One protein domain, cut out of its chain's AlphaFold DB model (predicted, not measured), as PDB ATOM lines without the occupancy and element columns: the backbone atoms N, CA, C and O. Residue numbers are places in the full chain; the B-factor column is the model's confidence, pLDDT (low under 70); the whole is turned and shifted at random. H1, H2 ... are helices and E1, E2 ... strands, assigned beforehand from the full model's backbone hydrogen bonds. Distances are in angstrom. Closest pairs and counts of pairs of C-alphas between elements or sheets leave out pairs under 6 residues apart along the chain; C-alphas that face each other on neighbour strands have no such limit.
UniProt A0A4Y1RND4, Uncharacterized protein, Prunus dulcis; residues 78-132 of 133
ATOM      1  N   ASN A  78       5.196  13.512 -65.567       89.62
ATOM      2  CA  ASN A  78       4.928  12.237 -64.915       89.62
ATOM      3  C   ASN A  78       4.102  12.479 -63.652       89.62
ATOM      4  O   ASN A  78       4.406  13.368 -62.857       89.62
ATOM      5  N   CYS A  79       3.059  11.678 -63.456       90.44
ATOM      6  CA  CYS A  79       2.231  11.713 -62.255       90.44
ATOM      7  C   CYS A  79       2.375  10.389 -61.508       90.44
ATOM      8  O   CYS A  79       2.107   9.323 -62.062       90.44
ATOM      9  N   PHE A  80       2.757  10.458 -60.237       92.56
ATOM     10  CA  PHE A  80       2.909   9.301 -59.368       92.56
ATOM     11  C   PHE A  80       1.893   9.346 -58.230       92.56
ATOM     12  O   PHE A  80       1.549  10.402 -57.697       92.56
ATOM     13  N   SER A  81       1.441   8.164 -57.817       92.06
ATOM     14  CA  SER A  81       0.508   7.996 -56.694       92.06
ATOM     15  C   SER A  81       1.194   8.000 -55.323       92.06
ATOM     16  O   SER A  81       0.590   7.582 -54.339       92.06
ATOM     17  N   GLY A  82       2.459   8.407 -55.254       93.44
ATOM     18  CA  GLY A  82       3.273   8.409 -54.045       93.44
ATOM     19  C   GLY A  82       4.751   8.624 -54.360       93.44
ATOM     20  O   GLY A  82       5.142   8.651 -55.528       93.44
ATOM     21  N   CYS A  83       5.565   8.754 -53.321       94.00
ATOM     22  CA  CYS A  83       7.015   8.919 -53.412       94.00
ATOM     23  C   CYS A  83       7.718   8.274 -52.211       94.00
ATOM     24  O   CYS A  83       7.080   7.870 -51.238       94.00
ATOM     25  N   HIS A  84       9.042   8.160 -52.297       94.31
ATOM     26  CA  HIS A  84       9.886   7.794 -51.163       94.31
ATOM     27  C   HIS A  84      10.720   9.007 -50.769       94.31
ATOM     28  O   HIS A  84      11.375   9.600 -51.624       94.31
ATOM     29  N   VAL A  85      10.703   9.358 -49.486       91.31
ATOM     30  CA  VAL A  85      11.489  10.455 -48.915       91.31
ATOM     31  C   VAL A  85      12.229   9.897 -47.707       91.31
ATOM     32  O   VAL A  85      11.599   9.378 -46.790       91.31
ATOM     33  N   ASN A  86      13.563   9.949 -47.723       92.69
ATOM     34  CA  ASN A  86      14.421   9.465 -46.629       92.69
ATOM     35  C   ASN A  86      14.091   8.031 -46.157       92.69
ATOM     36  O   ASN A  86      14.063   7.745 -44.966       92.69
ATOM     37  N   GLY A  87      13.793   7.127 -47.097       92.62
ATOM     38  CA  GLY A  87      13.438   5.730 -46.801       92.62
ATOM     39  C   GLY A  87      11.985   5.505 -46.364       92.62
ATOM     40  O   GLY A  87      11.555   4.359 -46.260       92.62
ATOM     41  N   VAL A  88      11.200   6.567 -46.175       90.69
ATOM     42  CA  VAL A  88       9.775   6.488 -45.836       90.69
ATOM     43  C   VAL A  88       8.934   6.601 -47.102       90.69
ATOM     44  O   VAL A  88       9.151   7.472 -47.945       90.69
ATOM     45  N   LYS A  89       7.959   5.701 -47.248       91.94
ATOM     46  CA  LYS A  89       7.015   5.701 -48.366       91.94
ATOM     47  C   LYS A  89       5.789   6.541 -48.028       91.94
ATOM     48  O   LYS A  89       5.065   6.218 -47.086       91.94
ATOM     49  N   PHE A  90       5.532   7.538 -48.864       93.75
ATOM     50  CA  PHE A  90       4.338   8.372 -48.839       93.75
ATOM     51  C   PHE A  90       3.430   7.990 -50.002       93.75
ATOM     52  O   PHE A  90       3.890   7.751 -51.123       93.75
ATOM     53  N   LEU A  91       2.130   7.916 -49.745       94.00
ATOM     54  CA  LEU A  91       1.131   7.559 -50.744       94.00
ATOM     55  C   LEU A  91       0.084   8.657 -50.866       94.00
ATOM     56  O   LEU A  91      -0.256   9.332 -49.902       94.00
ATOM     57  N   GLY A  92      -0.431   8.824 -52.078       93.38
ATOM     58  CA  GLY A  92      -1.583   9.669 -52.333       93.38
ATOM     59  C   GLY A  92      -2.800   9.156 -51.566       93.38
ATOM     60  O   GLY A  92      -3.010   7.944 -51.467       93.38
ATOM     61  N   THR A  93      -3.617  10.085 -51.076       92.31
ATOM     62  CA  THR A  93      -4.745   9.846 -50.157       92.31
ATOM     63  C   THR A  93      -5.631   8.676 -50.600       92.31
ATOM     64  O   THR A  93      -5.871   7.757 -49.830       92.31
ATOM     65  N   THR A  94      -6.011   8.610 -51.882       89.69
ATOM     66  CA  THR A  94      -6.860   7.531 -52.429       89.69
ATOM     67  C   THR A  94      -6.286   6.120 -52.242       89.69
ATOM     68  O   THR A  94      -7.038   5.145 -52.182       89.69
ATOM     69  N   ARG A  95      -4.954   5.978 -52.217       86.69
ATOM     70  CA  ARG A  95      -4.287   4.694 -51.951       86.69
ATOM     71  C   ARG A  95      -4.068   4.478 -50.462       86.69
ATOM     72  O   ARG A  95      -4.222   3.351 -50.010       86.69
ATOM     73  N   ASP A  96      -3.699   5.536 -49.752       88.69
ATOM     74  CA  ASP A  96      -3.420   5.528 -48.317       88.69
ATOM     75  C   ASP A  96      -4.655   5.110 -47.500       88.69
ATOM     76  O   ASP A  96      -4.552   4.265 -46.618       88.69
ATOM     77  N   ASP A  97      -5.846   5.576 -47.892       90.38
ATOM     78  CA  ASP A  97      -7.131   5.248 -47.246       90.38
ATOM     79  C   ASP A  97      -7.489   3.748 -47.287       90.38
ATOM     80  O   ASP A  97      -8.398   3.300 -46.593       90.38
ATOM     81  N   LYS A  98      -6.792   2.955 -48.112       89.88
ATOM     82  CA  LYS A  98      -6.999   1.503 -48.248       89.88
ATOM     83  C   LYS A  98      -5.980   0.673 -47.464       89.88
ATOM     84  O   LYS A  98      -5.964  -0.548 -47.611       89.88
ATOM     85  N   LEU A  99      -5.096   1.310 -46.698       86.25
ATOM     86  CA  LEU A  99      -4.011   0.660 -45.967       86.25
ATOM     87  C   LEU A  99      -4.196   0.798 -44.455       86.25
ATOM     88  O   LEU A  99      -4.831   1.727 -43.970       86.25
ATOM     89  N   CYS A 100      -3.590  -0.121 -43.699       85.75
ATOM     90  CA  CYS A 100      -3.613  -0.073 -42.234       85.75
ATOM     91  C   CYS A 100      -2.725   1.039 -41.648       85.75
ATOM     92  O   CYS A 100      -2.900   1.410 -40.492       85.75
ATOM     93  N   THR A 101      -1.762   1.549 -42.419       82.31
ATOM     94  CA  THR A 101      -0.855   2.637 -42.026       82.31
ATOM     95  C   THR A 101      -1.040   3.817 -42.970       82.31
ATOM     96  O   THR A 101      -0.954   3.618 -44.182       82.31
ATOM     97  N   GLN A 102      -1.246   5.016 -42.419       83.12
ATOM     98  CA  GLN A 102      -1.463   6.242 -43.184       83.12
ATOM     99  C   GLN A 102      -0.216   7.126 -43.176       83.12
ATOM    100  O   GLN A 102       0.151   7.670 -42.138       83.12
ATOM    101  N   ASN A 103       0.407   7.293 -44.343       89.94
ATOM    102  CA  ASN A 103       1.594   8.132 -44.540       89.94
ATOM    103  C   ASN A 103       1.353   9.172 -45.646       89.94
ATOM    104  O   ASN A 103       2.232   9.445 -46.458       89.94
ATOM    105  N   SER A 104       0.141   9.718 -45.736       93.44
ATOM    106  CA  SER A 104      -0.201  10.776 -46.698       93.44
ATOM    107  C   SER A 104      -0.112  12.192 -46.126       93.44
ATOM    108  O   SER A 104      -0.264  13.145 -46.883       93.44
ATOM    109  N   GLY A 105       0.129  12.372 -44.825       92.75
ATOM    110  CA  GLY A 105       0.213  13.700 -44.210       92.75
ATOM    111  C   GLY A 105       1.382  14.529 -44.752       92.75
ATOM    112  O   GLY A 105       2.499  14.028 -44.865       92.75
ATOM    113  N   VAL A 106       1.121  15.797 -45.073       91.50
ATOM    114  CA  VAL A 106       2.136  16.785 -45.470       91.50
ATOM    115  C   VAL A 106       1.958  18.073 -44.673       91.50
ATOM    116  O   VAL A 106       0.844  18.407 -44.266       91.50
ATOM    117  N   HIS A 107       3.055  18.798 -44.468       90.31
ATOM    118  CA  HIS A 107       3.077  20.086 -43.781       90.31
ATOM    119  C   HIS A 107       3.965  21.082 -44.531       90.31
ATOM    120  O   HIS A 107       4.954  20.688 -45.151       90.31
ATOM    121  N   VAL A 108       3.579  22.356 -44.492       86.44
ATOM    122  CA  VAL A 108       4.353  23.486 -45.010       86.44
ATOM    123  C   VAL A 108       4.406  24.570 -43.925       86.44
ATOM    124  O   VAL A 108       3.342  25.013 -43.480       86.44
ATOM    125  N   PRO A 109       5.602  25.018 -43.501       86.31
ATOM    126  CA  PRO A 109       5.737  26.156 -42.596       86.31
ATOM    127  C   PRO A 109       5.184  27.442 -43.225       86.31
ATOM    128  O   PRO A 109       5.391  27.698 -44.413       86.31
ATOM    129  N   GLY A 110       4.503  28.272 -42.438       81.12
ATOM    130  CA  GLY A 110       4.031  29.582 -42.882       81.12
ATOM    131  C   GLY A 110       5.168  30.592 -43.048       81.12
ATOM    132  O   GLY A 110       6.029  30.732 -42.189       81.12
ATOM    133  N   GLY A 111       5.168  31.326 -44.163       70.38
ATOM    134  CA  GLY A 111       6.252  32.240 -44.540       70.38
ATOM    135  C   GLY A 111       6.111  33.687 -44.052       70.38
ATOM    136  O   GLY A 111       6.266  34.596 -44.865       70.38
ATOM    137  N   ARG A 112       5.797  33.952 -42.773       63.06
ATOM    138  CA  ARG A 112       5.846  35.329 -42.223       63.06
ATOM    139  C   ARG A 112       6.416  35.393 -40.808       63.06
ATOM    140  O   ARG A 112       5.981  34.664 -39.928       63.06
ATOM    141  N   GLU A 113       7.289  36.378 -40.592       64.00
ATOM    142  CA  GLU A 113       8.016  36.672 -39.341       64.00
ATOM    143  C   GLU A 113       7.136  36.948 -38.103       64.00
ATOM    144  O   GLU A 113       7.662  37.079 -37.002       64.00
ATOM    145  N   SER A 114       5.809  37.055 -38.240       58.12
ATOM    146  CA  SER A 114       4.919  37.439 -37.135       58.12
ATOM    147  C   SER A 114       3.963  36.348 -36.650       58.12
ATOM    148  O   SER A 114       3.284  36.569 -35.652       58.12
ATOM    149  N   THR A 115       3.879  35.195 -37.320       57.75
ATOM    150  CA  THR A 115       3.025  34.079 -36.882       57.75
ATOM    151  C   THR A 115       3.546  32.752 -37.436       57.75
ATOM    152  O   THR A 115       3.395  32.503 -38.634       57.75
ATOM    153  N   ASP A 116       4.090  31.896 -36.564       73.94
ATOM    154  CA  ASP A 116       4.362  30.471 -36.827       73.94
ATOM    155  C   ASP A 116       3.032  29.734 -37.045       73.94
ATOM    156  O   ASP A 116       2.469  29.122 -36.137       73.94
ATOM    157  N   ILE A 117       2.459  29.868 -38.239       82.69
ATOM    158  CA  ILE A 117       1.284  29.094 -38.635       82.69
ATOM    159  C   ILE A 117       1.746  27.996 -39.571       82.69
ATOM    160  O   ILE A 117       2.194  28.248 -40.687       82.69
ATOM    161  N   ASP A 118       1.577  26.771 -39.105       88.19
ATOM    162  CA  ASP A 118       1.815  25.568 -39.875       88.19
ATOM    163  C   ASP A 118       0.588  25.215 -40.722       88.19
ATOM    164  O   ASP A 118      -0.542  25.147 -40.229       88.19
ATOM    165  N   PHE A 119       0.811  24.952 -42.011       89.12
ATOM    166  CA  PHE A 119      -0.222  24.454 -42.912       89.12
ATOM    167  C   PHE A 119      -0.121  22.940 -43.015       89.12
ATOM    168  O   PHE A 119       0.931  22.411 -43.363       89.12
ATOM    169  N   TYR A 120      -1.225  22.241 -42.764       92.19
ATOM    170  CA  TYR A 120      -1.301  20.784 -42.864       92.19
ATOM    171  C   TYR A 120      -2.218  20.365 -44.009       92.19
ATOM    172  O   TYR A 120      -3.249  20.985 -44.270       92.19
ATOM    173  N   GLY A 121      -1.861  19.274 -44.678       93.00
ATOM    174  CA  GLY A 121      -2.630  18.726 -45.784       93.00
ATOM    175  C   GLY A 121      -2.381  17.240 -45.987       93.00
ATOM    176  O   GLY A 121      -1.707  16.579 -45.196       93.00
ATOM    177  N   LYS A 122      -2.926  16.711 -47.083       93.88
ATOM    178  CA  LYS A 122      -2.661  15.343 -47.527       93.88
ATOM    179  C   LYS A 122      -2.064  15.332 -48.926       93.88
ATOM    180  O   LYS A 122      -2.525  16.045 -49.817       93.88
ATOM    181  N   LEU A 123      -1.082  14.464 -49.135       93.88
ATOM    182  CA  LEU A 123      -0.549  14.126 -50.439       93.88
ATOM    183  C   LEU A 123      -1.665  13.518 -51.291       93.88
ATOM    184  O   LEU A 123      -2.313  12.546 -50.902       93.88
ATOM    185  N   THR A 124      -1.879  14.070 -52.479       92.88
ATOM    186  CA  THR A 124      -2.864  13.564 -53.446       92.88
ATOM    187  C   THR A 124      -2.177  12.976 -54.669       92.88
ATOM    188  O   THR A 124      -2.517  11.881 -55.114       92.88
ATOM    189  N   THR A 125      -1.182  13.673 -55.214       91.00
ATOM    190  CA  THR A 125      -0.408  13.266 -56.388       91.00
ATOM    191  C   THR A 125       0.979  13.889 -56.319       91.00
ATOM    192  O   THR A 125       1.125  15.023 -55.874       91.00
ATOM    193  N   VAL A 126       1.988  13.159 -56.786       91.56
ATOM    194  CA  VAL A 126       3.339  13.687 -56.999       91.56
ATOM    195  C   VAL A 126       3.502  13.960 -58.488       91.56
ATOM    196  O   VAL A 126       3.333  13.049 -59.299       91.56
ATOM    197  N   MET A 127       3.811  15.202 -58.850       90.06
ATOM    198  CA  MET A 127       4.061  15.596 -60.237       90.06
ATOM    199  C   MET A 127       5.556  15.819 -60.448       90.06
ATOM    200  O   MET A 127       6.180  16.562 -59.698       90.06
ATOM    201  N   GLN A 128       6.122  15.186 -61.472       88.81
ATOM    202  CA  GLN A 128       7.498  15.399 -61.904       88.81
ATOM    203  C   GLN A 128       7.479  16.015 -63.300       88.81
ATOM    204  O   GLN A 128       6.925  15.427 -64.232       88.81
ATOM    205  N   LEU A 129       8.096  17.188 -63.428       85.12
ATOM    206  CA  LEU A 129       8.320  17.853 -64.703       85.12
ATOM    207  C   LEU A 129       9.738  17.532 -65.177       85.12
ATOM    208  O   LEU A 129      10.702  17.734 -64.443       85.12
ATOM    209  N   LEU A 130       9.855  17.009 -66.394       83.50
ATOM    210  CA  LEU A 130      11.130  16.716 -67.045       83.50
ATOM    211  C   LEU A 130      11.278  17.629 -68.255       83.50
ATOM    212  O   LEU A 130      10.644  17.385 -69.285       83.50
ATOM    213  N   TYR A 131      12.084  18.675 -68.121       75.75
ATOM    214  CA  TYR A 131      12.401  19.583 -69.218       75.75
ATOM    215  C   TYR A 131      13.293  18.865 -70.236       75.75
ATOM    216  O   TYR A 131      14.225  18.158 -69.857       75.75
ATOM    217  N   LYS A 132      12.948  18.975 -71.519       68.62
ATOM    218  CA  LYS A 132      13.750  18.428 -72.620       68.62
ATOM    219  C   LYS A 132      14.730  19.490 -73.091       68.62
ATOM    220  O   LYS A 132      14.296  20.621 -73.273       68.62
TER     221      LYS A 132
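What this domain is: This is residues 78 to 132 of the 133 residues of an uncharacterized protein of Prunus dulcis (UniProt A0A4Y1RND4). Three narrow antiparallel ribbons of two strands each, E1 with E6, E2 with E3 and E4 with E5, spread from a common corner in three directions, as in a loose tripod. The short helix H1 sits near that corner, the E4 and E5 arm is lengthened by its loop, and residues 111 to 116 stick out at its tip. The printed part has 55 residues with one named helix and six named strands, in the order E1 E2 E3 H1 E4 E5 E6, and its class is mostly strand. The whole is loose, with a radius of gyration of the C-alphas of 13.9 A, and only just flat, spanning 40 by 37 by 20 A.

Where its parts are: E1, residues 78 to 80, begins at C-alpha 78 at (4.928, 12.237, -64.915). E2 is residues 82 to 85, 9.9 A long, and E3 is residues 88 to 91, 10.0 A long. H1 follows as residues 93 to 96. E4, residues 105 to 109, measures 13.7 A and begins at C-alpha 105 at (0.213, 13.700, -44.210). E5, residues 118 to 122, measures 13.5 A. E6, residues 126 to 131, is the longest strand by residues, 16.3 A from first to last C-alpha, and ends at C-alpha 131 at (12.401, 19.583, -69.218).

How they stand to each other: E1 and E6 are antiparallel at 161 degrees, with N 80 and O 126 within hydrogen-bond range at 2.8 A. E1 runs on into E2 at 83 degrees across Ser 81, and the two meet only through their link. E2 and E3 form a hairpin, antiparallel at 161 degrees, with N 83 and O 90 at 2.9 A. The closest C-alphas of E2 and E6 are those of Gly 82 and Val 126, 6.0 A apart. H1 is too short for any O i to N i+4 pair, and its one O i to N i+3 pair is within hydrogen-bond range. The closest C-alphas of H1 and E5 are those of Thr 93 and Lys 122, 6.4 A apart. E4 and E5 form the other hairpin, antiparallel at 154 degrees, with N 106 and O 121 at 2.9 A. E3 and E4 are only just apart, their closest C-alphas 8.2 A from each other, and E5 and E6 are apart.

The domain as a whole: The C-alphas of Ser 114 and Lys 132 are the two farthest apart, 41.2 A. The printed part has no cut. No link is long; the links H1 to E4 and E4 to E5 have 8 residues each and are short. Residues 111 to 116 stand free. The mean pLDDT of the printed part is 86.6, and residues 112 to 115 and residue 132 are under 70.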